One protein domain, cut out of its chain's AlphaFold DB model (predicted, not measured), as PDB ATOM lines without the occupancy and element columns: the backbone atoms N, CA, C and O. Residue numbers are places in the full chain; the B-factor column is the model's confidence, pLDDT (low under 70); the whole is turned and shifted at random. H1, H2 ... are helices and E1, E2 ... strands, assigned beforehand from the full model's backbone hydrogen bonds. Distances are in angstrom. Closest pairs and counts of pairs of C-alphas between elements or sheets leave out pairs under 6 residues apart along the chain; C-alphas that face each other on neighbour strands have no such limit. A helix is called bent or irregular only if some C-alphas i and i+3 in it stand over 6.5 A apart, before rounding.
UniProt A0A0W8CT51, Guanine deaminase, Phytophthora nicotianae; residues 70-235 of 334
ATOM      1  N   GLY A  70      32.882 -10.854 -35.959       86.12
ATOM      2  CA  GLY A  70      32.001 -10.840 -34.802       86.12
ATOM      3  C   GLY A  70      31.084 -12.059 -34.713       86.12
ATOM      4  O   GLY A  70      30.645 -12.390 -33.610       86.12
ATOM      5  N   HIS A  71      30.795 -12.733 -35.830       84.62
ATOM      6  CA  HIS A  71      29.785 -13.785 -35.877       84.62
ATOM      7  C   HIS A  71      29.981 -14.711 -37.082       84.62
ATOM      8  O   HIS A  71      29.812 -14.287 -38.224       84.62
ATOM      9  N   ALA A  72      30.277 -15.986 -36.819       74.69
ATOM     10  CA  ALA A  72      30.320 -17.030 -37.840       74.69
ATOM     11  C   ALA A  72      29.976 -18.413 -37.259       74.69
ATOM     12  O   ALA A  72      30.340 -18.745 -36.125       74.69
ATOM     13  N   HIS A  73      29.364 -19.278 -38.068       76.75
ATOM     14  CA  HIS A  73      29.052 -20.663 -37.714       76.75
ATOM     15  C   HIS A  73      30.039 -21.634 -38.371       76.75
ATOM     16  O   HIS A  73      29.829 -22.172 -39.459       76.75
ATOM     17  N   ALA A  74      31.121 -21.951 -37.655       72.56
ATOM     18  CA  ALA A  74      32.100 -22.947 -38.102       72.56
ATOM     19  C   ALA A  74      31.493 -24.318 -38.511       72.56
ATOM     20  O   ALA A  74      31.966 -24.882 -39.503       72.56
ATOM     21  N   PRO A  75      30.447 -24.858 -37.842       77.25
ATOM     22  CA  PRO A  75      29.794 -26.095 -38.282       77.25
ATOM     23  C   PRO A  75      29.144 -26.006 -39.670       77.25
ATOM     24  O   PRO A  75      29.054 -26.997 -40.396       77.25
ATOM     25  N   GLN A  76      28.731 -24.809 -40.072       82.81
ATOM     26  CA  GLN A  76      28.003 -24.594 -41.315       82.81
ATOM     27  C   GLN A  76      28.924 -24.360 -42.522       82.81
ATOM     28  O   GLN A  76      28.511 -24.486 -43.672       82.81
ATOM     29  N   TYR A  77      30.224 -24.146 -42.285       79.56
ATOM     30  CA  TYR A  77      31.223 -23.876 -43.327       79.56
ATOM     31  C   TYR A  77      31.215 -24.886 -44.491       79.56
ATOM     32  O   TYR A  77      31.499 -24.534 -45.634       79.56
ATOM     33  N   SER A  78      30.892 -26.155 -44.225       85.12
ATOM     34  CA  SER A  78      30.932 -27.219 -45.239       85.12
ATOM     35  C   SER A  78      29.938 -27.063 -46.399       85.12
ATOM     36  O   SER A  78      30.128 -27.721 -47.421       85.12
ATOM     37  N   PHE A  79      28.915 -26.215 -46.260       83.94
ATOM     38  CA  PHE A  79      27.908 -25.954 -47.296       83.94
ATOM     39  C   PHE A  79      27.747 -24.458 -47.608       83.94
ATOM     40  O   PHE A  79      26.724 -24.034 -48.142       83.94
ATOM     41  N   ILE A  80      28.775 -23.657 -47.312       88.06
ATOM     42  CA  ILE A  80      28.804 -22.233 -47.649       88.06
ATOM     43  C   ILE A  80      28.461 -21.994 -49.133       88.06
ATOM     44  O   ILE A  80      28.980 -22.675 -50.020       88.06
ATOM     45  N   GLY A  81      27.549 -21.051 -49.394       88.12
ATOM     46  CA  GLY A  81      27.066 -20.726 -50.743       88.12
ATOM     47  C   GLY A  81      25.968 -21.645 -51.302       88.12
ATOM     48  O   GLY A  81      25.545 -21.456 -52.442       88.12
ATOM     49  N   VAL A  82      25.473 -22.620 -50.535       89.62
ATOM     50  CA  VAL A  82      24.397 -23.528 -50.966       89.62
ATOM     51  C   VAL A  82      23.037 -23.061 -50.437       89.62
ATOM     52  O   VAL A  82      22.897 -22.708 -49.270       89.62
ATOM     53  N   GLY A  83      22.010 -23.097 -51.294       86.88
ATOM     54  CA  GLY A  83      20.618 -22.876 -50.877       86.88
ATOM     55  C   GLY A  83      20.177 -21.412 -50.762       86.88
ATOM     56  O   GLY A  83      19.083 -21.170 -50.269       86.88
ATOM     57  N   MET A  84      20.962 -20.450 -51.266       88.00
ATOM     58  CA  MET A  84      20.720 -18.995 -51.121       88.00
ATOM     59  C   MET A  84      19.466 -18.449 -51.834       88.00
ATOM     60  O   MET A  84      19.214 -17.255 -51.823       88.00
ATOM     61  N   HIS A  85      18.683 -19.304 -52.491       86.25
ATOM     62  CA  HIS A  85      17.390 -18.936 -53.078       86.25
ATOM     63  C   HIS A  85      16.214 -19.212 -52.126       86.25
ATOM     64  O   HIS A  85      15.077 -18.874 -52.452       86.25
ATOM     65  N   LEU A  86      16.462 -19.873 -50.989       84.94
ATOM     66  CA  LEU A  86      15.443 -20.220 -50.003       84.94
ATOM     67  C   LEU A  86      15.342 -19.143 -48.911       84.94
ATOM     68  O   LEU A  86      16.362 -18.586 -48.505       84.94
ATOM     69  N   PRO A  87      14.141 -18.892 -48.364       81.69
ATOM     70  CA  PRO A  87      13.981 -18.062 -47.176       81.69
ATOM     71  C   PRO A  87      14.552 -18.760 -45.930       81.69
ATOM     72  O   PRO A  87      14.563 -19.992 -45.848       81.69
ATOM     73  N   LEU A  88      14.947 -17.971 -44.922       79.75
ATOM     74  CA  LEU A  88      15.673 -18.421 -43.722       79.75
ATOM     75  C   LEU A  88      15.137 -19.724 -43.100       79.75
ATOM     76  O   LEU A  88      15.891 -20.679 -42.946       79.75
ATOM     77  N   LEU A  89      13.844 -19.797 -42.763       86.38
ATOM     78  CA  LEU A  89      13.286 -20.978 -42.081       86.38
ATOM     79  C   LEU A  89      13.370 -22.248 -42.938       86.38
ATOM     80  O   LEU A  89      13.661 -23.324 -42.423       86.38
ATOM     81  N   GLN A  90      13.158 -22.130 -44.251       85.69
ATOM     82  CA  GLN A  90      13.277 -23.269 -45.162       85.69
ATOM     83  C   GLN A  90      14.738 -23.677 -45.346       85.69
ATOM     84  O   GLN A  90      15.041 -24.867 -45.423       85.69
ATOM     85  N   TRP A  91      15.645 -22.701 -45.386       90.88
ATOM     86  CA  TRP A  91      17.078 -22.948 -45.466       90.88
ATOM     87  C   TRP A  91      17.601 -23.686 -44.221       90.88
ATOM     88  O   TRP A  91      18.345 -24.659 -44.365       90.88
ATOM     89  N   LEU A  92      17.136 -23.303 -43.024       84.75
ATOM     90  CA  LEU A  92      17.494 -23.958 -41.760       84.75
ATOM     91  C   LEU A  92      17.119 -25.446 -41.747       84.75
ATOM     92  O   LEU A  92      17.959 -26.293 -41.438       84.75
ATOM     93  N   GLU A  93      15.880 -25.759 -42.127       87.44
ATOM     94  CA  GLU A  93      15.374 -27.136 -42.190       87.44
ATOM     95  C   GLU A  93      16.066 -27.959 -43.286       87.44
ATOM     96  O   GLU A  93      16.395 -29.129 -43.089       87.44
ATOM     97  N   THR A  94      16.325 -27.349 -44.446       88.00
ATOM     98  CA  THR A  94      16.866 -28.059 -45.618       88.00
ATOM     99  C   THR A  94      18.364 -28.337 -45.494       88.00
ATOM    100  O   THR A  94      18.829 -29.406 -45.898       88.00
ATOM    101  N   TYR A  95      19.134 -27.388 -44.954       87.81
ATOM    102  CA  TYR A  95      20.597 -27.451 -44.947       87.81
ATOM    103  C   TYR A  95      21.178 -27.400 -43.537       87.81
ATOM    104  O   TYR A  95      21.931 -28.301 -43.164       87.81
ATOM    105  N   THR A  96      20.819 -26.407 -42.729       82.81
ATOM    106  CA  THR A  96      21.517 -26.151 -41.462       82.81
ATOM    107  C   THR A  96      21.394 -27.295 -40.467       82.81
ATOM    108  O   THR A  96      22.412 -27.894 -40.112       82.81
ATOM    109  N   PHE A  97      20.180 -27.669 -40.053       87.69
ATOM    110  CA  PHE A  97      20.005 -28.717 -39.040       87.69
ATOM    111  C   PHE A  97      20.553 -30.083 -39.492       87.69
ATOM    112  O   PHE A  97      21.277 -30.723 -38.714       87.69
ATOM    113  N   PRO A  98      20.327 -30.530 -40.748       86.38
ATOM    114  CA  PRO A  98      20.933 -31.765 -41.238       86.38
ATOM    115  C   PRO A  98      22.465 -31.748 -41.221       86.38
ATOM    116  O   PRO A  98      23.080 -32.768 -40.909       86.38
ATOM    117  N   TYR A  99      23.113 -30.624 -41.540       82.94
ATOM    118  CA  TYR A  99      24.575 -30.543 -41.538       82.94
ATOM    119  C   TYR A  99      25.165 -30.404 -40.136       82.94
ATOM    120  O   TYR A  99      26.154 -31.079 -39.845       82.94
ATOM    121  N   GLU A 100      24.558 -29.608 -39.256       76.81
ATOM    122  CA  GLU A 100      25.017 -29.472 -37.870       76.81
ATOM    123  C   GLU A 100      24.945 -30.804 -37.114       76.81
ATOM    124  O   GLU A 100      25.874 -31.143 -36.378       76.81
ATOM    125  N   SER A 101      23.924 -31.632 -37.373       77.75
ATOM    126  CA  SER A 101      23.813 -32.961 -36.753       77.75
ATOM    127  C   SER A 101      25.023 -33.874 -37.028       77.75
ATOM    128  O   SER A 101      25.390 -34.694 -36.182       77.75
ATOM    129  N   LYS A 102      25.731 -33.686 -38.155       78.94
ATOM    130  CA  LYS A 102      26.926 -34.472 -38.522       78.94
ATOM    131  C   LYS A 102      28.103 -34.245 -37.563       78.94
ATOM    132  O   LYS A 102      28.997 -35.088 -37.484       78.94
ATOM    133  N   PHE A 103      28.107 -33.146 -36.806       78.69
ATOM    134  CA  PHE A 103      29.171 -32.801 -35.854       78.69
ATOM    135  C   PHE A 103      29.125 -33.612 -34.556       78.69
ATOM    136  O   PHE A 103      30.057 -33.519 -33.758       78.69
ATOM    137  N   GLN A 104      28.123 -34.482 -34.374       74.00
ATOM    138  CA  GLN A 104      28.186 -35.550 -33.369       74.00
ATOM    139  C   GLN A 104      29.403 -36.471 -33.593       74.00
ATOM    140  O   GLN A 104      29.926 -37.059 -32.647       74.00
ATOM    141  N   ASN A 105      29.903 -36.568 -34.832       78.38
ATOM    142  CA  ASN A 105      31.153 -37.251 -35.144       78.38
ATOM    143  C   ASN A 105      32.356 -36.303 -34.983       78.38
ATOM    144  O   ASN A 105      32.577 -35.411 -35.804       78.38
ATOM    145  N   LEU A 106      33.188 -36.546 -33.965       76.19
ATOM    146  CA  LEU A 106      34.371 -35.725 -33.667       76.19
ATOM    147  C   LEU A 106      35.412 -35.696 -34.801       76.19
ATOM    148  O   LEU A 106      36.074 -34.677 -34.995       76.19
ATOM    149  N   GLY A 107      35.557 -36.784 -35.564       69.62
ATOM    150  CA  GLY A 107      36.475 -36.840 -36.706       69.62
ATOM    151  C   GLY A 107      36.019 -35.935 -37.851       69.62
ATOM    152  O   GLY A 107      36.816 -35.172 -38.399       69.62
ATOM    153  N   TYR A 108      34.719 -35.962 -38.157       69.88
ATOM    154  CA  TYR A 108      34.101 -35.047 -39.118       69.88
ATOM    155  C   TYR A 108      34.189 -33.591 -38.643       69.88
ATOM    156  O   TYR A 108      34.629 -32.724 -39.401       69.88
ATOM    157  N   ALA A 109      33.855 -33.335 -37.372       64.31
ATOM    158  CA  ALA A 109      33.935 -32.008 -36.771       64.31
ATOM    159  C   ALA A 109      35.346 -31.421 -36.892       64.31
ATOM    160  O   ALA A 109      35.510 -30.319 -37.415       64.31
ATOM    161  N   LYS A 110      36.377 -32.185 -36.507       66.25
ATOM    162  CA  LYS A 110      37.777 -31.763 -36.635       66.25
ATOM    163  C   LYS A 110      38.133 -31.413 -38.083       66.25
ATOM    164  O   LYS A 110      38.675 -30.339 -38.334       66.25
ATOM    165  N   ALA A 111      37.774 -32.272 -39.038       71.88
ATOM    166  CA  ALA A 111      38.092 -32.064 -40.449       71.88
ATOM    167  C   ALA A 111      37.440 -30.801 -41.044       71.88
ATOM    168  O   ALA A 111      38.050 -30.132 -41.884       71.88
ATOM    169  N   VAL A 112      36.210 -30.464 -40.638       70.25
ATOM    170  CA  VAL A 112      35.528 -29.246 -41.108       70.25
ATOM    171  C   VAL A 112      36.065 -28.000 -40.399       70.25
ATOM    172  O   VAL A 112      36.376 -27.021 -41.080       70.25
ATOM    173  N   TYR A 113      36.260 -28.039 -39.077       72.19
ATOM    174  CA  TYR A 113      36.797 -26.905 -38.314       72.19
ATOM    175  C   TYR A 113      38.198 -26.503 -38.784       72.19
ATOM    176  O   TYR A 113      38.461 -25.315 -38.952       72.19
ATOM    177  N   GLU A 114      39.083 -27.459 -39.079       74.25
ATOM    178  CA  GLU A 114      40.416 -27.154 -39.619       74.25
ATOM    179  C   GLU A 114      40.345 -26.400 -40.956       74.25
ATOM    180  O   GLU A 114      41.154 -25.507 -41.215       74.25
ATOM    181  N   LYS A 115      39.371 -26.730 -41.814       78.81
ATOM    182  CA  LYS A 115      39.152 -26.020 -43.083       78.81
ATOM    183  C   LYS A 115      38.566 -24.631 -42.853       78.81
ATOM    184  O   LYS A 115      39.040 -23.689 -43.488       78.81
ATOM    185  N   ALA A 116      37.590 -24.509 -41.953       68.25
ATOM    186  CA  ALA A 116      36.974 -23.236 -41.597       68.25
ATOM    187  C   ALA A 116      38.023 -22.271 -41.030       68.25
ATOM    188  O   ALA A 116      38.214 -21.193 -41.587       68.25
ATOM    189  N   VAL A 117      38.781 -22.690 -40.011       73.38
ATOM    190  CA  VAL A 117      39.848 -21.883 -39.396       73.38
ATOM    191  C   VAL A 117      40.890 -21.476 -40.434       73.38
ATOM    192  O   VAL A 117      41.203 -20.296 -40.548       73.38
ATOM    193  N   ARG A 118      41.380 -22.416 -41.257       79.12
ATOM    194  CA  ARG A 118      42.358 -22.105 -42.312       79.12
ATOM    195  C   ARG A 118      41.822 -21.079 -43.307       79.12
ATOM    196  O   ARG A 118      42.570 -20.207 -43.730       79.12
ATOM    197  N   ARG A 119      40.547 -21.180 -43.697       84.38
ATOM    198  CA  ARG A 119      39.945 -20.249 -44.655       84.38
ATOM    199  C   ARG A 119      39.766 -18.855 -44.061       84.38
ATOM    200  O   ARG A 119      40.144 -17.903 -44.734       84.38
ATOM    201  N   HIS A 120      39.241 -18.740 -42.843       75.62
ATOM    202  CA  HIS A 120      39.079 -17.448 -42.164       75.62
ATOM    203  C   HIS A 120      40.443 -16.788 -41.936       75.62
ATOM    204  O   HIS A 120      40.627 -15.634 -42.312       75.62
ATOM    205  N   LEU A 121      41.433 -17.560 -41.466       74.25
ATOM    206  CA  LEU A 121      42.813 -17.093 -41.358       74.25
ATOM    207  C   LEU A 121      43.329 -16.612 -42.710       74.25
ATOM    208  O   LEU A 121      43.763 -15.481 -42.807       74.25
ATOM    209  N   ASN A 122      43.229 -17.399 -43.783       82.62
ATOM    210  CA  ASN A 122      43.729 -16.974 -45.095       82.62
ATOM    211  C   ASN A 122      43.093 -15.668 -45.602       82.62
ATOM    212  O   ASN A 122      43.779 -14.937 -46.312       82.62
ATOM    213  N   ASN A 123      41.850 -15.374 -45.203       85.25
ATOM    214  CA  ASN A 123      41.125 -14.136 -45.508       85.25
ATOM    215  C   ASN A 123      41.391 -12.985 -44.513       85.25
ATOM    216  O   ASN A 123      40.744 -11.945 -44.596       85.25
ATOM    217  N   GLY A 124      42.336 -13.146 -43.583       67.19
ATOM    218  CA  GLY A 124      42.762 -12.101 -42.651       67.19
ATOM    219  C   GLY A 124      41.957 -12.009 -41.353       67.19
ATOM    220  O   GLY A 124      42.221 -11.116 -40.549       67.19
ATOM    221  N   THR A 125      41.008 -12.916 -41.111       79.88
ATOM    222  CA  THR A 125      40.287 -12.988 -39.833       79.88
ATOM    223  C   THR A 125      41.187 -13.613 -38.773       79.88
ATOM    224  O   THR A 125      41.549 -14.786 -38.860       79.88
ATOM    225  N   THR A 126      41.532 -12.829 -37.756       75.06
ATOM    226  CA  THR A 126      42.420 -13.234 -36.648       75.06
ATOM    227  C   THR A 126      41.648 -13.644 -35.395       75.06
ATOM    228  O   THR A 126      42.102 -14.508 -34.649       75.06
ATOM    229  N   THR A 127      40.440 -13.099 -35.212       65.25
ATOM    230  CA  THR A 127      39.539 -13.386 -34.086       65.25
ATOM    231  C   THR A 127      38.121 -13.662 -34.598       65.25
ATOM    232  O   THR A 127      37.660 -12.971 -35.503       65.25
ATOM    233  N   CYS A 128      37.429 -14.654 -34.019       58.59
ATOM    234  CA  CYS A 128      36.036 -14.992 -34.337       58.59
ATOM    235  C   CYS A 128      35.233 -15.355 -33.074       58.59
ATOM    236  O   CYS A 128      35.765 -16.031 -32.190       58.59
ATOM    237  N   SER A 129      33.957 -14.959 -32.994       57.81
ATOM    238  CA  SER A 129      33.047 -15.291 -31.877       57.81
ATOM    239  C   SER A 129      31.974 -16.337 -32.258       57.81
ATOM    240  O   SER A 129      31.708 -16.533 -33.442       57.81
ATOM    241  N   LYS A 130      31.381 -17.041 -31.267       47.69
ATOM    242  CA  LYS A 130      30.397 -18.145 -31.456       47.69
ATOM    243  C   LYS A 130      28.997 -17.903 -30.836       47.69
ATOM    244  O   LYS A 130      28.098 -18.700 -31.075       47.69
ATOM    245  N   ASN A 131      28.768 -16.877 -30.013       48.25
ATOM    246  CA  ASN A 131      27.629 -16.899 -29.074       48.25
ATOM    247  C   ASN A 131      26.382 -16.100 -29.494       48.25
ATOM    248  O   ASN A 131      26.480 -14.945 -29.895       48.25
ATOM    249  N   GLU A 132      25.207 -16.691 -29.223       43.69
ATOM    250  CA  GLU A 132      23.891 -16.042 -29.181       43.69
ATOM    251  C   GLU A 132      23.230 -16.157 -27.784       43.69
ATOM    252  O   GLU A 132      23.240 -17.211 -27.148       43.69
ATOM    253  N   ARG A 133      22.546 -15.068 -27.396       38.88
ATOM    254  CA  ARG A 133      21.262 -14.992 -26.656       38.88
ATOM    255  C   ARG A 133      21.125 -14.939 -25.128       38.88
ATOM    256  O   ARG A 133      20.044 -14.530 -24.715       38.88
ATOM    257  N   GLU A 134      22.130 -15.152 -24.279       37.91
ATOM    258  CA  GLU A 134      21.909 -14.980 -22.815       37.91
ATOM    259  C   GLU A 134      22.325 -13.619 -22.221       37.91
ATOM    260  O   GLU A 134      21.853 -13.256 -21.148       37.91
ATOM    261  N   LEU A 135      23.104 -12.796 -22.936       39.28
ATOM    262  CA  LEU A 135      23.583 -11.492 -22.432       39.28
ATOM    263  C   LEU A 135      22.850 -10.263 -23.010       39.28
ATOM    264  O   LEU A 135      23.122  -9.134 -22.611       39.28
ATOM    265  N   LEU A 136      21.918 -10.471 -23.948       43.19
ATOM    266  CA  LEU A 136      21.291  -9.393 -24.727       43.19
ATOM    267  C   LEU A 136      20.136  -8.683 -23.999       43.19
ATOM    268  O   LEU A 136      19.660  -7.653 -24.470       43.19
ATOM    269  N   ARG A 137      19.658  -9.223 -22.870       36.88
ATOM    270  CA  ARG A 137      18.382  -8.805 -22.263       36.88
ATOM    271  C   ARG A 137      18.480  -7.656 -21.245       36.88
ATOM    272  O   ARG A 137      17.439  -7.115 -20.900       36.88
ATOM    273  N   GLU A 138      19.677  -7.261 -20.783       40.25
ATOM    274  CA  GLU A 138      19.817  -6.262 -19.693       40.25
ATOM    275  C   GLU A 138      21.012  -5.266 -19.778       40.25
ATOM    276  O   GLU A 138      21.044  -4.330 -18.983       40.25
ATOM    277  N   LYS A 139      22.041  -5.437 -20.640       51.84
ATOM    278  CA  LYS A 139      23.442  -5.105 -20.238       51.84
ATOM    279  C   LYS A 139      24.356  -4.306 -21.206       51.84
ATOM    280  O   LYS A 139      25.561  -4.505 -21.162       51.84
ATOM    281  N   GLN A 140      23.858  -3.371 -22.023       51.41
ATOM    282  CA  GLN A 140      24.643  -2.693 -23.093       51.41
ATOM    283  C   GLN A 140      25.027  -3.626 -24.254       51.41
ATOM    284  O   GLN A 140      26.191  -3.912 -24.526       51.41
ATOM    285  N   THR A 141      23.998  -4.091 -24.947       64.94
ATOM    286  CA  THR A 141      24.088  -4.951 -26.123       64.94
ATOM    287  C   THR A 141      24.793  -4.254 -27.291       64.94
ATOM    288  O   THR A 141      24.342  -3.210 -27.755       64.94
ATOM    289  N   ALA A 142      25.882  -4.849 -27.779       77.69
ATOM    290  CA  ALA A 142      26.487  -4.506 -29.062       77.69
ATOM    291  C   ALA A 142      25.815  -5.284 -30.206       77.69
ATOM    292  O   ALA A 142      25.238  -6.351 -29.986       77.69
ATOM    293  N   VAL A 143      25.905  -4.763 -31.427       81.88
ATOM    294  CA  VAL A 143      25.348  -5.385 -32.636       81.88
ATOM    295  C   VAL A 143      26.482  -5.878 -33.526       81.88
ATOM    296  O   VAL A 143      27.416  -5.137 -33.812       81.88
ATOM    297  N   ILE A 144      26.389  -7.117 -34.008       92.06
ATOM    298  CA  ILE A 144      27.226  -7.591 -35.113       92.06
ATOM    299  C   ILE A 144      26.397  -7.513 -36.392       92.06
ATOM    300  O   ILE A 144      25.358  -8.157 -36.513       92.06
ATOM    301  N   HIS A 145      26.834  -6.681 -37.332       92.81
ATOM    302  CA  HIS A 145      26.180  -6.525 -38.620       92.81
ATOM    303  C   HIS A 145      26.730  -7.543 -39.627       92.81
ATOM    304  O   HIS A 145      27.918  -7.530 -39.955       92.81
ATOM    305  N   CYS A 146      25.837  -8.393 -40.142       93.88
ATOM    306  CA  CYS A 146      26.141  -9.470 -41.088       93.88
ATOM    307  C   CYS A 146      25.461  -9.231 -42.451       93.88
ATOM    308  O   CYS A 146      24.522  -9.938 -42.817       93.88
ATOM    309  N   PRO A 147      25.881  -8.207 -43.221       93.62
ATOM    310  CA  PRO A 147      25.160  -7.764 -44.416       93.62
ATOM    311  C   PRO A 147      25.057  -8.832 -45.512       93.62
ATOM    312  O   PRO A 147      24.004  -8.954 -46.131       93.62
ATOM    313  N   ASN A 148      26.106  -9.637 -45.730       94.94
ATOM    314  CA  ASN A 148      26.079 -10.699 -46.741       94.94
ATOM    315  C   ASN A 148      24.952 -11.709 -46.462       94.94
ATOM    316  O   ASN A 148      24.166 -12.014 -47.360       94.94
ATOM    317  N   SER A 149      24.832 -12.161 -45.211       87.38
ATOM    318  CA  SER A 149      23.756 -13.059 -44.777       87.38
ATOM    319  C   SER A 149      22.384 -12.401 -44.883       87.38
ATOM    320  O   SER A 149      21.469 -12.962 -45.492       87.38
ATOM    321  N   ASN A 150      22.261 -11.157 -44.404       86.00
ATOM    322  CA  ASN A 150      21.008 -10.410 -44.463       86.00
ATOM    323  C   ASN A 150      20.451 -10.315 -45.892       86.00
ATOM    324  O   ASN A 150      19.243 -10.452 -46.094       86.00
ATOM    325  N   PHE A 151      21.318 -10.087 -46.879       91.31
ATOM    326  CA  PHE A 151      20.925 -10.012 -48.286       91.31
ATOM    327  C   PHE A 151      20.662 -11.393 -48.877       91.31
ATOM    328  O   PHE A 151      19.627 -11.591 -49.512       91.31
ATOM    329  N   SER A 152      21.553 -12.354 -48.625       89.56
ATOM    330  CA  SER A 152      21.448 -13.715 -49.168       89.56
ATOM    331  C   SER A 152      20.169 -14.420 -48.717       89.56
ATOM    332  O   SER A 152      19.561 -15.142 -49.498       89.56
ATOM    333  N   LEU A 153      19.716 -14.165 -47.488       83.31
ATOM    334  CA  LEU A 153      18.522 -14.789 -46.913       83.31
ATOM    335  C   LEU A 153      17.275 -13.895 -46.973       83.31
ATOM    336  O   LEU A 153      16.272 -14.202 -46.327       83.31
ATOM    337  N   SER A 154      17.321 -12.787 -47.725       84.31
ATOM    338  CA  SER A 154      16.214 -11.822 -47.847       84.31
ATOM    339  C   SER A 154      15.688 -11.302 -46.495       84.31
ATOM    340  O   SER A 154      14.489 -11.101 -46.320       84.31
ATOM    341  N   SER A 155      16.582 -11.097 -45.523       76.75
ATOM    342  CA  SER A 155      16.224 -10.663 -44.162       76.75
ATOM    343  C   SER A 155      15.998  -9.152 -44.055       76.75
ATOM    344  O   SER A 155      15.174  -8.714 -43.257       76.75
ATOM    345  N   GLY A 156      16.711  -8.350 -44.851       81.69
ATOM    346  CA  GLY A 156      16.548  -6.892 -44.902       81.69
ATOM    347  C   GLY A 156      17.868  -6.121 -44.913       81.69
ATOM    348  O   GLY A 156      18.944  -6.693 -45.070       81.69
ATOM    349  N   VAL A 157      17.790  -4.800 -44.741       88.25
ATOM    350  CA  VAL A 157      18.955  -3.901 -44.711       88.25
ATOM    351  C   VAL A 157      19.001  -3.195 -43.356       88.25
ATOM    352  O   VAL A 157      18.035  -2.547 -42.964       88.25
ATOM    353  N   LEU A 158      20.109  -3.330 -42.623       84.19
ATOM    354  CA  LEU A 158      20.276  -2.697 -41.312       84.19
ATOM    355  C   LEU A 158      20.723  -1.235 -41.472       84.19
ATOM    356  O   LEU A 158      21.731  -0.974 -42.129       84.19
ATOM    357  N   ASN A 159      20.039  -0.291 -40.816       84.38
ATOM    358  CA  ASN A 159      20.511   1.093 -40.714       84.38
ATOM    359  C   ASN A 159      21.606   1.213 -39.635       84.38
ATOM    360  O   ASN A 159      21.339   1.564 -38.487       84.38
ATOM    361  N   VAL A 160      22.851   0.911 -40.014       89.19
ATOM    362  CA  VAL A 160      24.016   1.002 -39.115       89.19
ATOM    363  C   VAL A 160      24.281   2.440 -38.656       89.19
ATOM    364  O   VAL A 160      24.631   2.636 -37.496       89.19
ATOM    365  N   ARG A 161      24.086   3.448 -39.523       91.06
ATOM    366  CA  ARG A 161      24.309   4.863 -39.179       91.06
ATOM    367  C   ARG A 161      23.449   5.284 -37.993       91.06
ATOM    368  O   ARG A 161      23.972   5.868 -37.049       91.06
ATOM    369  N   ARG A 162      22.164   4.925 -38.005       81.50
ATOM    370  CA  ARG A 162      21.252   5.178 -36.886       81.50
ATOM    371  C   ARG A 162      21.765   4.575 -35.578       81.50
ATOM    372  O   ARG A 162      21.839   5.286 -34.584       81.50
ATOM    373  N   LEU A 163      22.182   3.307 -35.590       81.31
ATOM    374  CA  LEU A 163      22.717   2.648 -34.391       81.31
ATOM    375  C   LEU A 163      23.962   3.364 -33.849       81.31
ATOM    376  O   LEU A 163      24.073   3.585 -32.646       81.31
ATOM    377  N   LEU A 164      24.878   3.764 -34.736       87.62
ATOM    378  CA  LEU A 164      26.080   4.508 -34.353       87.62
ATOM    379  C   LEU A 164      25.731   5.878 -33.750       87.62
ATOM    380  O   LEU A 164      26.301   6.249 -32.725       87.62
ATOM    381  N   ASN A 165      24.766   6.599 -34.331       83.19
ATOM    382  CA  ASN A 165      24.290   7.887 -33.814       83.19
ATOM    383  C   ASN A 165      23.588   7.743 -32.448       83.19
ATOM    384  O   ASN A 165      23.687   8.633 -31.607       83.19
ATOM    385  N   GLU A 166      22.929   6.608 -32.203       78.25
ATOM    386  CA  GLU A 166      22.334   6.241 -30.910       78.25
ATOM    387  C   GLU A 166      23.381   5.746 -29.882       78.25
ATOM    388  O   GLU A 166      23.037   5.422 -28.744       78.25
ATOM    389  N   GLY A 167      24.668   5.695 -30.249       79.12
ATOM    390  CA  GLY A 167      25.763   5.268 -29.372       79.12
ATOM    391  C   GLY A 167      25.862   3.750 -29.182       79.12
ATOM    392  O   GLY A 167      26.546   3.283 -28.266       79.12
ATOM    393  N   ILE A 168      25.188   2.967 -30.026       77.31
ATOM    394  CA  ILE A 168      25.260   1.506 -30.007       77.31
ATOM    395  C   ILE A 168      26.570   1.071 -30.664       77.31
ATOM    396  O   ILE A 168      26.912   1.489 -31.770       77.31
ATOM    397  N   LYS A 169      27.303   0.188 -29.982       87.38
ATOM    398  CA  LYS A 169      28.521  -0.426 -30.521       87.38
ATOM    399  C   LYS A 169      28.157  -1.386 -31.644       87.38
ATOM    400  O   LYS A 169      27.321  -2.271 -31.444       87.38
ATOM    401  N   VAL A 170      28.814  -1.248 -32.790       89.94
ATOM    402  CA  VAL A 170      28.583  -2.095 -33.963       89.94
ATOM    403  C   VAL A 170      29.909  -2.710 -34.424       89.94
ATOM    404  O   VAL A 170      30.900  -2.005 -34.598       89.94
ATOM    405  N   GLY A 171      29.919  -4.025 -34.624       95.62
ATOM    406  CA  GLY A 171      30.973  -4.765 -35.319       95.62
ATOM    407  C   GLY A 171      30.464  -5.372 -36.627       95.62
ATOM    408  O   GLY A 171      29.273  -5.300 -36.932       95.62
ATOM    409  N   LEU A 172      31.351  -6.006 -37.390       97.00
ATOM    410  CA  LEU A 172      30.990  -6.767 -38.592       97.00
ATOM    411  C   LEU A 172      31.157  -8.269 -38.370       97.00
ATOM    412  O   LEU A 172      32.021  -8.702 -37.607       97.00
ATOM    413  N   GLY A 173      30.344  -9.059 -39.065       93.81
ATOM    414  CA  GLY A 173      30.471 -10.512 -39.098       93.81
ATOM    415  C   GLY A 173      30.174 -11.079 -40.478       93.81
ATOM    416  O   GLY A 173      29.460 -10.464 -41.275       93.81
ATOM    417  N   THR A 174      30.729 -12.252 -40.765       92.62
ATOM    418  CA  THR A 174      30.465 -12.953 -42.032       92.62
ATOM    419  C   THR A 174      29.146 -13.715 -42.002       92.62
ATOM    420  O   THR A 174      28.476 -13.815 -43.029       92.62
ATOM    421  N   ASP A 175      28.771 -14.220 -40.825       89.56
ATOM    422  CA  ASP A 175      27.640 -15.118 -40.603       89.56
ATOM    423  C   ASP A 175      27.656 -16.317 -41.556       89.56
ATOM    424  O   ASP A 175      26.659 -16.695 -42.169       89.56
ATOM    425  N   VAL A 176      28.836 -16.918 -41.736       86.50
ATOM    426  CA  VAL A 176      28.922 -18.178 -42.476       86.50
ATOM    427  C   VAL A 176      28.022 -19.208 -41.776       86.50
ATOM    428  O   VAL A 176      28.213 -19.417 -40.588       86.50
ATOM    429  N   SER A 177      27.098 -19.908 -42.439       83.56
ATOM    430  CA  SER A 177      26.908 -19.951 -43.897       83.56
ATOM    431  C   SER A 177      25.694 -19.198 -44.432       83.56
ATOM    432  O   SER A 177      25.454 -19.303 -45.632       83.56
ATOM    433  N   GLY A 178      24.930 -18.488 -43.596       81.62
ATOM    434  CA  GLY A 178      23.880 -17.590 -44.091       81.62
ATOM    435  C   GLY A 178      24.467 -16.560 -45.057       81.62
ATOM    436  O   GLY A 178      23.930 -16.325 -46.139       81.62
ATOM    437  N   GLY A 179      25.656 -16.056 -44.720       90.00
ATOM    438  CA  GLY A 179      26.562 -15.404 -45.647       90.00
ATOM    439  C   GLY A 179      27.424 -16.411 -46.414       90.00
ATOM    440  O   GLY A 179      27.998 -17.348 -45.851       90.00
ATOM    441  N   TYR A 180      27.564 -16.210 -47.723       91.69
ATOM    442  CA  TYR A 180      28.328 -17.114 -48.591       91.69
ATOM    443  C   TYR A 180      29.841 -16.833 -48.611       91.69
ATOM    444  O   TYR A 180      30.599 -17.603 -49.206       91.69
ATOM    445  N   SER A 181      30.299 -15.732 -48.012       94.31
ATOM    446  CA  SER A 181      31.708 -15.326 -48.024       94.31
ATOM    447  C   SER A 181      32.342 -15.468 -46.638       94.31
ATOM    448  O   SER A 181      31.821 -14.900 -45.683       94.31
ATOM    449  N   PRO A 182      33.499 -16.144 -46.502       91.50
ATOM    450  CA  PRO A 182      34.261 -16.189 -45.253       91.50
ATOM    451  C   PRO A 182      35.201 -14.978 -45.086       91.50
ATOM    452  O   PRO A 182      36.092 -15.003 -44.236       91.50
ATOM    453  N   SER A 183      35.099 -13.967 -45.956       96.06
ATOM    454  CA  SER A 183      36.024 -12.835 -46.009       96.06
ATOM    455  C   SER A 183      35.441 -11.593 -45.350       96.06
ATOM    456  O   SER A 183      34.393 -11.098 -45.763       96.06
ATOM    457  N   MET A 184      36.173 -11.016 -44.397       98.00
ATOM    458  CA  MET A 184      35.810  -9.723 -43.809       98.00
ATOM    459  C   MET A 184      35.914  -8.566 -44.811       98.00
ATOM    460  O   MET A 184      35.210  -7.573 -44.650       98.00
ATOM    461  N   LEU A 185      36.705  -8.698 -45.886       98.31
ATOM    462  CA  LEU A 185      36.693  -7.733 -46.993       98.31
ATOM    463  C   LEU A 185      35.321  -7.695 -47.678       98.31
ATOM    464  O   LEU A 185      34.832  -6.618 -48.010       98.31
ATOM    465  N   ASP A 186      34.671  -8.849 -47.848       98.25
ATOM    466  CA  ASP A 186      33.298  -8.894 -48.355       98.25
ATOM    467  C   ASP A 186      32.320  -8.276 -47.348       98.25
ATOM    468  O   ASP A 186      31.536  -7.415 -47.735       98.25
ATOM    469  N   ALA A 187      32.431  -8.595 -46.053       97.81
ATOM    470  CA  ALA A 187      31.597  -7.967 -45.023       97.81
ATOM    471  C   ALA A 187      31.719  -6.426 -45.023       97.81
ATOM    472  O   ALA A 187      30.703  -5.733 -44.956       97.81
ATOM    473  N   ILE A 188      32.935  -5.884 -45.182       98.56
ATOM    474  CA  ILE A 188      33.195  -4.440 -45.343       98.56
ATOM    475  C   ILE A 188      32.467  -3.889 -46.574       98.56
ATOM    476  O   ILE A 188      31.733  -2.904 -46.471       98.56
ATOM    477  N   ARG A 189      32.640  -4.523 -47.741       98.62
ATOM    478  CA  ARG A 189      32.016  -4.088 -49.005       98.62
ATOM    479  C   ARG A 189      30.495  -4.086 -48.895       98.62
ATOM    480  O   ARG A 189      29.854  -3.097 -49.251       98.62
ATOM    481  N   GLN A 190      29.928  -5.161 -48.359       98.19
ATOM    482  CA  GLN A 190      28.488  -5.322 -48.200       98.19
ATOM    483  C   GLN A 190      27.917  -4.345 -47.163       98.19
ATOM    484  O   GLN A 190      26.833  -3.817 -47.385       98.19
ATOM    485  N   ALA A 191      28.647  -4.015 -46.090       98.00
ATOM    486  CA  ALA A 191      28.229  -2.994 -45.123       98.00
ATOM    487  C   ALA A 191      28.174  -1.591 -45.753       98.00
ATOM    488  O   ALA A 191      27.213  -0.845 -45.549       98.00
ATOM    489  N   VAL A 192      29.168  -1.241 -46.581       98.12
ATOM    490  CA  VAL A 192      29.151   0.021 -47.339       98.12
ATOM    491  C   VAL A 192      27.956   0.050 -48.296       98.12
ATOM    492  O   VAL A 192      27.225   1.041 -48.324       98.12
ATOM    493  N   ILE A 193      27.706  -1.031 -49.041       97.06
ATOM    494  CA  ILE A 193      26.547  -1.132 -49.946       97.06
ATOM    495  C   ILE A 193      25.233  -1.018 -49.162       97.06
ATOM    496  O   ILE A 193      24.376  -0.230 -49.553       97.06
ATOM    497  N   ALA A 194      25.097  -1.719 -48.033       94.12
ATOM    498  CA  ALA A 194      23.927  -1.655 -47.156       94.12
ATOM    499  C   ALA A 194      23.602  -0.215 -46.752       94.12
ATOM    500  O   ALA A 194      22.474   0.245 -46.925       94.12
ATOM    501  N   SER A 195      24.608   0.524 -46.279       94.75
ATOM    502  CA  SER A 195      24.429   1.913 -45.850       94.75
ATOM    503  C   SER A 195      24.003   2.837 -46.998       94.75
ATOM    504  O   SER A 195      23.160   3.709 -46.808       94.75
ATOM    505  N   LYS A 196      24.509   2.602 -48.217       94.00
ATOM    506  CA  LYS A 196      24.090   3.336 -49.419       94.00
ATOM    507  C   LYS A 196      22.657   2.999 -49.819       94.00
ATOM    508  O   LYS A 196      21.920   3.902 -50.192       94.00
ATOM    509  N   LEU A 197      22.242   1.734 -49.719       90.56
ATOM    510  CA  LEU A 197      20.857   1.331 -49.985       90.56
ATOM    511  C   LEU A 197      19.881   1.978 -48.999       90.56
ATOM    512  O   LEU A 197      18.837   2.459 -49.423       90.56
ATOM    513  N   VAL A 198      20.238   2.050 -47.713       85.75
ATOM    514  CA  VAL A 198      19.461   2.790 -46.704       85.75
ATOM    515  C   VAL A 198      19.386   4.275 -47.062       85.75
ATOM    516  O   VAL A 198      18.303   4.853 -47.047       85.75
ATOM    517  N   SER A 199      20.513   4.884 -47.435       87.06
ATOM    518  CA  SER A 199      20.572   6.291 -47.846       87.06
ATOM    519  C   SER A 199      19.665   6.592 -49.050       87.06
ATOM    520  O   SER A 199      18.861   7.519 -49.014       87.06
ATOM    521  N   ILE A 200      19.716   5.750 -50.090       84.69
ATOM    522  CA  ILE A 200      18.897   5.886 -51.306       84.69
ATOM    523  C   ILE A 200      17.415   5.598 -51.020       84.69
ATOM    524  O   ILE A 200      16.536   6.311 -51.508       84.69
ATOM    525  N   GLY A 201      17.122   4.558 -50.233       73.19
ATOM    526  CA  GLY A 201      15.761   4.108 -49.927       73.19
ATOM    527  C   GLY A 201      14.930   5.150 -49.176       73.19
ATOM    528  O   GLY A 201      13.736   5.280 -49.437       73.19
ATOM    529  N   ASN A 202      15.565   5.962 -48.327       60.50
ATOM    530  CA  ASN A 202      14.894   7.064 -47.629       60.50
ATOM    531  C   ASN A 202      14.596   8.275 -48.525       60.50
ATOM    532  O   ASN A 202      13.722   9.071 -48.195       60.50
ATOM    533  N   GLY A 203      15.196   8.357 -49.717       47.88
ATOM    534  CA  GLY A 203      14.772   9.289 -50.768       47.88
ATOM    535  C   GLY A 203      13.451   8.908 -51.454       47.88
ATOM    536  O   GLY A 203      12.960   9.677 -52.277       47.88
ATOM    537  N   SER A 204      12.875   7.734 -51.141       44.25
ATOM    538  CA  SER A 204      11.690   7.183 -51.822       44.25
ATOM    539  C   SER A 204      10.443   6.995 -50.934       44.25
ATOM    540  O   SER A 204       9.438   6.506 -51.447       44.25
ATOM    541  N   GLY A 205      10.451   7.397 -49.649       47.19
ATOM    542  CA  GLY A 205       9.211   7.481 -48.844       47.19
ATOM    543  C   GLY A 205       9.264   7.045 -47.370       47.19
ATOM    544  O   GLY A 205       8.434   6.231 -46.970       47.19
ATOM    545  N   GLY A 206      10.182   7.573 -46.552       48.28
ATOM    546  CA  GLY A 206      10.204   7.347 -45.094       48.28
ATOM    547  C   GLY A 206       9.767   8.572 -44.275       48.28
ATOM    548  O   GLY A 206      10.016   9.701 -44.681       48.28
ATOM    549  N   GLU A 207       9.126   8.347 -43.121       51.22
ATOM    550  CA  GLU A 207       8.679   9.377 -42.155       51.22
ATOM    551  C   GLU A 207       9.827   9.994 -41.318       51.22
ATOM    552  O   GLU A 207       9.613  10.990 -40.629       51.22
ATOM    553  N   ASP A 208      11.044   9.435 -41.384       52.47
ATOM    554  CA  ASP A 208      12.230   9.952 -40.687       52.47
ATOM    555  C   ASP A 208      12.888  11.081 -41.503       52.47
ATOM    556  O   ASP A 208      13.579  10.849 -42.493       52.47
ATOM    557  N   THR A 209      12.695  12.328 -41.066       54.12
ATOM    558  CA  THR A 209      13.213  13.543 -41.727       54.12
ATOM    559  C   THR A 209      14.659  13.895 -41.355       54.12
ATOM    560  O   THR A 209      15.143  14.960 -41.732       54.12
ATOM    561  N   ASP A 210      15.339  13.066 -40.558       63.56
ATOM    562  CA  ASP A 210      16.700  13.342 -40.093       63.56
ATOM    563  C   ASP A 210      17.738  12.817 -41.096       63.56
ATOM    564  O   ASP A 210      18.062  11.625 -41.142       63.56
ATOM    565  N   GLU A 211      18.262  13.717 -41.929       62.41
ATOM    566  CA  GLU A 211      19.284  13.410 -42.938       62.41
ATOM    567  C   GLU A 211      20.553  12.783 -42.318       62.41
ATOM    568  O   GLU A 211      21.200  11.947 -42.956       62.41
ATOM    569  N   LEU A 212      20.868  13.084 -41.048       61.94
ATOM    570  CA  LEU A 212      22.043  12.547 -40.343       61.94
ATOM    571  C   LEU A 212      21.953  11.037 -40.079       61.94
ATOM    572  O   LEU A 212      22.975  10.376 -39.880       61.94
ATOM    573  N   GLN A 213      20.749  10.464 -40.080       68.50
ATOM    574  CA  GLN A 213      20.538   9.024 -39.870       68.50
ATOM    575  C   GLN A 213      20.704   8.199 -41.148       68.50
ATOM    576  O   GLN A 213      20.643   6.966 -41.105       68.50
ATOM    577  N   HIS A 214      20.936   8.869 -42.275       76.94
ATOM    578  CA  HIS A 214      20.952   8.275 -43.606       76.94
ATOM    579  C   HIS A 214      22.272   8.502 -44.345       76.94
ATOM    580  O   HIS A 214      22.398   8.098 -45.502       76.94
ATOM    581  N   GLU A 215      23.265   9.105 -43.687       89.19
ATOM    582  CA  GLU A 215      24.600   9.266 -44.250       89.19
ATOM    583  C   GLU A 215      25.282   7.890 -44.414       89.19
ATOM    584  O   GLU A 215      25.431   7.157 -43.423       89.19
ATOM    585  N   PRO A 216      25.704   7.515 -45.639       94.38
ATOM    586  CA  PRO A 216      26.382   6.248 -45.882       94.38
ATOM    587  C   PRO A 216      27.657   6.096 -45.049       94.38
ATOM    588  O   PRO A 216      28.311   7.069 -44.678       94.38
ATOM    589  N   LEU A 217      28.054   4.850 -44.803       96.88
ATOM    590  CA  LEU A 217      29.343   4.556 -44.197       96.88
ATOM    591  C   LEU A 217      30.463   4.857 -45.197       96.88
ATOM    592  O   LEU A 217      30.449   4.395 -46.344       96.88
ATOM    593  N   SER A 218      31.472   5.581 -44.732       97.81
ATOM    594  CA  SER A 218      32.759   5.687 -45.415       97.81
ATOM    595  C   SER A 218      33.536   4.363 -45.341       97.81
ATOM    596  O   SER A 218      33.267   3.494 -44.506       97.81
ATOM    597  N   PHE A 219      34.562   4.205 -46.185       97.50
ATOM    598  CA  PHE A 219      35.449   3.036 -46.109       97.50
ATOM    599  C   PHE A 219      36.233   2.990 -44.786       97.50
ATOM    600  O   PHE A 219      36.491   1.906 -44.267       97.50
ATOM    601  N   ALA A 220      36.577   4.155 -44.222       98.31
ATOM    602  CA  ALA A 220      37.262   4.274 -42.939       98.31
ATOM    603  C   ALA A 220      36.381   3.795 -41.778       98.31
ATOM    604  O   ALA A 220      36.857   3.084 -40.894       98.31
ATOM    605  N   GLU A 221      35.089   4.135 -41.795       98.56
ATOM    606  CA  GLU A 221      34.122   3.620 -40.823       98.56
ATOM    607  C   GLU A 221      33.911   2.120 -40.993       98.56
ATOM    608  O   GLU A 221      34.016   1.388 -40.016       98.56
ATOM    609  N   ALA A 222      33.700   1.625 -42.214       98.38
ATOM    610  CA  ALA A 222      33.522   0.189 -42.437       98.38
ATOM    611  C   ALA A 222      34.754  -0.629 -41.997       98.38
ATOM    612  O   ALA A 222      34.612  -1.681 -41.371       98.38
ATOM    613  N   PHE A 223      35.965  -0.120 -42.244       98.69
ATOM    614  CA  PHE A 223      37.200  -0.716 -41.737       98.69
ATOM    615  C   PHE A 223      37.298  -0.669 -40.204       98.69
ATOM    616  O   PHE A 223      37.716  -1.652 -39.590       98.69
ATOM    617  N   HIS A 224      36.876   0.435 -39.577       98.69
ATOM    618  CA  HIS A 224      36.763   0.522 -38.119       98.69
ATOM    619  C   HIS A 224      35.828  -0.568 -37.580       98.69
ATOM    620  O   HIS A 224      36.218  -1.296 -36.671       98.69
ATOM    621  N   LEU A 225      34.640  -0.746 -38.169       98.31
ATOM    622  CA  LEU A 225      33.686  -1.776 -37.743       98.31
ATOM    623  C   LEU A 225      34.260  -3.198 -37.887       98.31
ATOM    624  O   LEU A 225      34.007  -4.032 -37.027       98.31
ATOM    625  N   ALA A 226      35.077  -3.468 -38.914       98.31
ATOM    626  CA  ALA A 226      35.746  -4.762 -39.116       98.31
ATOM    627  C   ALA A 226      36.926  -5.041 -38.165       98.31
ATOM    628  O   ALA A 226      37.464  -6.152 -38.161       98.31
ATOM    629  N   THR A 227      37.376  -4.034 -37.412       98.50
ATOM    630  CA  THR A 227      38.565  -4.104 -36.554       98.50
ATOM    631  C   THR A 227      38.222  -3.651 -35.134       98.50
ATOM    632  O   THR A 227      37.792  -4.465 -34.318       98.50
ATOM    633  N   VAL A 228      38.361  -2.360 -34.829       97.81
ATOM    634  CA  VAL A 228      38.097  -1.780 -33.505       97.81
ATOM    635  C   VAL A 228      36.640  -1.975 -33.074       97.81
ATOM    636  O   VAL A 228      36.415  -2.434 -31.959       97.81
ATOM    637  N   GLY A 229      35.664  -1.719 -33.946       95.50
ATOM    638  CA  GLY A 229      34.236  -1.854 -33.626       95.50
ATOM    639  C   GLY A 229      33.846  -3.290 -33.264       95.50
ATOM    640  O   GLY A 229      33.209  -3.523 -32.237       95.50
ATOM    641  N   SER A 230      34.319  -4.282 -34.027       95.44
ATOM    642  CA  SER A 230      34.184  -5.698 -33.659       95.44
ATOM    643  C   SER A 230      34.907  -6.040 -32.349       95.44
ATOM    644  O   SER A 230      34.353  -6.773 -31.530       95.44
ATOM    645  N   ALA A 231      36.108  -5.504 -32.093       94.75
ATOM    646  CA  ALA A 231      36.789  -5.707 -30.808       94.75
ATOM    647  C   ALA A 231      35.962  -5.148 -29.639       94.75
ATOM    648  O   ALA A 231      35.800  -5.818 -28.621       94.75
ATOM    649  N   GLU A 232      35.406  -3.945 -29.779       91.75
ATOM    650  CA  GLU A 232      34.546  -3.311 -28.777       91.75
ATOM    651  C   GLU A 232      33.251  -4.092 -28.546       91.75
ATOM    652  O   GLU A 232      32.859  -4.292 -27.394       91.75
ATOM    653  N   ALA A 233      32.615  -4.567 -29.620       87.31
ATOM    654  CA  ALA A 233      31.397  -5.368 -29.553       87.31
ATOM    655  C   ALA A 233      31.612  -6.707 -28.825       87.31
ATOM    656  O   ALA A 233      30.709  -7.196 -28.148       87.31
ATOM    657  N   LEU A 234      32.819  -7.272 -28.920       85.94
ATOM    658  CA  LEU A 234      33.203  -8.521 -28.262       85.94
ATOM    659  C   LEU A 234      33.858  -8.327 -26.880       85.94
ATOM    660  O   LEU A 234      34.237  -9.313 -26.249       85.94
ATOM    661  N   GLY A 235      34.022  -7.088 -26.400       86.81
ATOM    662  CA  GLY A 235      34.715  -6.810 -25.133       86.81
ATOM    663  C   GLY A 235      36.222  -7.108 -25.170       86.81
ATOM    664  O   GLY A 235      36.823  -7.446 -24.153       86.81
TER     665      GLY A 235
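AT A GLANCE: This is residues 70 to 235 of the 334 residues of the protein "Guanine deaminase" of Phytophthora nicotianae (UniProt A0A0W8CT51). At one end of the domain two long helices, H2 and H3, meet near residue 105 as a V, with short H1 between its arms; the rest is a second part built on a small pair of strands, E2 and E3, with H7 packed on the pair mainly through E3. Long H6 begins near the last residues of these strands, crosses H7 and H4, and runs out away from the V, while residues 133 to 139 and 204 to 209 stick out. The printed part has 166 residues, with seven named helices and three named strands in the order H1 H2 H3 E1 E2 H4 H5 E3 H6 H7, and the class is mostly helix. The sheet has the order E2, E3 and is parallel. The whole is compact, with a radius of gyration of the C-alphas of 16.6 A, yet elongated, spanning 55 by 33 by 33 A.

HOW THE PARTS SIT: H1, residues 74 to 79, touches H2, residues 88 to 104, at a steep tilt of 67 degrees, with the C-alphas of Pro 75 and Glu 100 closest at 5.9 A. H1 touches H3, residues 106 to 122, about perpendicular at 88 degrees, closest at C-alphas 74 and 116, 6.0 A. H2 and H3 touch only at the corner, and only just, with 3 pairs of C-alphas within 8 A; the closest are those of Phe 103 and Ala 109, 4.9 A. H1 and H2 are irregular: C-alphas 75 and 78 are 7.1 A apart, and C-alphas 94 and 97 are 7.3 A apart. E1, residues 125 to 128, pairs with no named strand. E2, residues 143 to 145, and E3, residues 170 to 172, are parallel neighbours, with N 145 and O 171 at 2.8 A, within hydrogen-bond range. With H4, residues 147 to 152, and H5, residues 160 to 165, they form a strand-helix-strand unit, two parallel neighbour strands with helices between, whose crossover is right-handed. H6, residues 184 to 204, touches H4 with its residues 186 to 194 alone, about perpendicular at 78 degrees, closest at C-alphas 190 and 147, 5.6 A. H5 and H6 are close but not clearly touching, with C-alphas 160 and 195 closest at 6.8 A. H6 touches H7, residues 219 to 233, with its residues 184 to 192 alone, at a tilt of 68 degrees, only just steep, closest at C-alphas 188 and 222, 5.5 A. The closest C-alphas of E3 and H7 are those of Gly 171 and Ser 230, 3.7 A. H1 and H6 are apart. In H4 and H5 every O i to N i+4 pair is within hydrogen-bond range; the counts are 8 of 13 in H2, 12 of 13 in H3, 15 of 17 in H6, 9 of 11 in H7 and 0 of 2 in H1, where 2 of 3 O i to N i+3 pairs are within range.

IN THESE COORDINATES: H1 begins at C-alpha 74, (32.100, -22.947, -38.102). H2 is 23.6 A long, with a kink of 39 degrees near residue 95, and H3 is 23.9 A long. H6, the longest helix, measures 30.5 A, and H7, 19.0 A long, ends at C-alpha 233, (31.397, -5.368, -29.553).

THE WHOLE: The C-alphas of Gly 107 and Thr 209 are the two farthest apart, 55.7 A. The printed part has no cut; the links E1 to E2, E3 to H6 and H6 to H7 are long. The mean pLDDT of the printed part is 80.6, and 33 residues are under 70, among them residues 127 to 141 and 202 to 213.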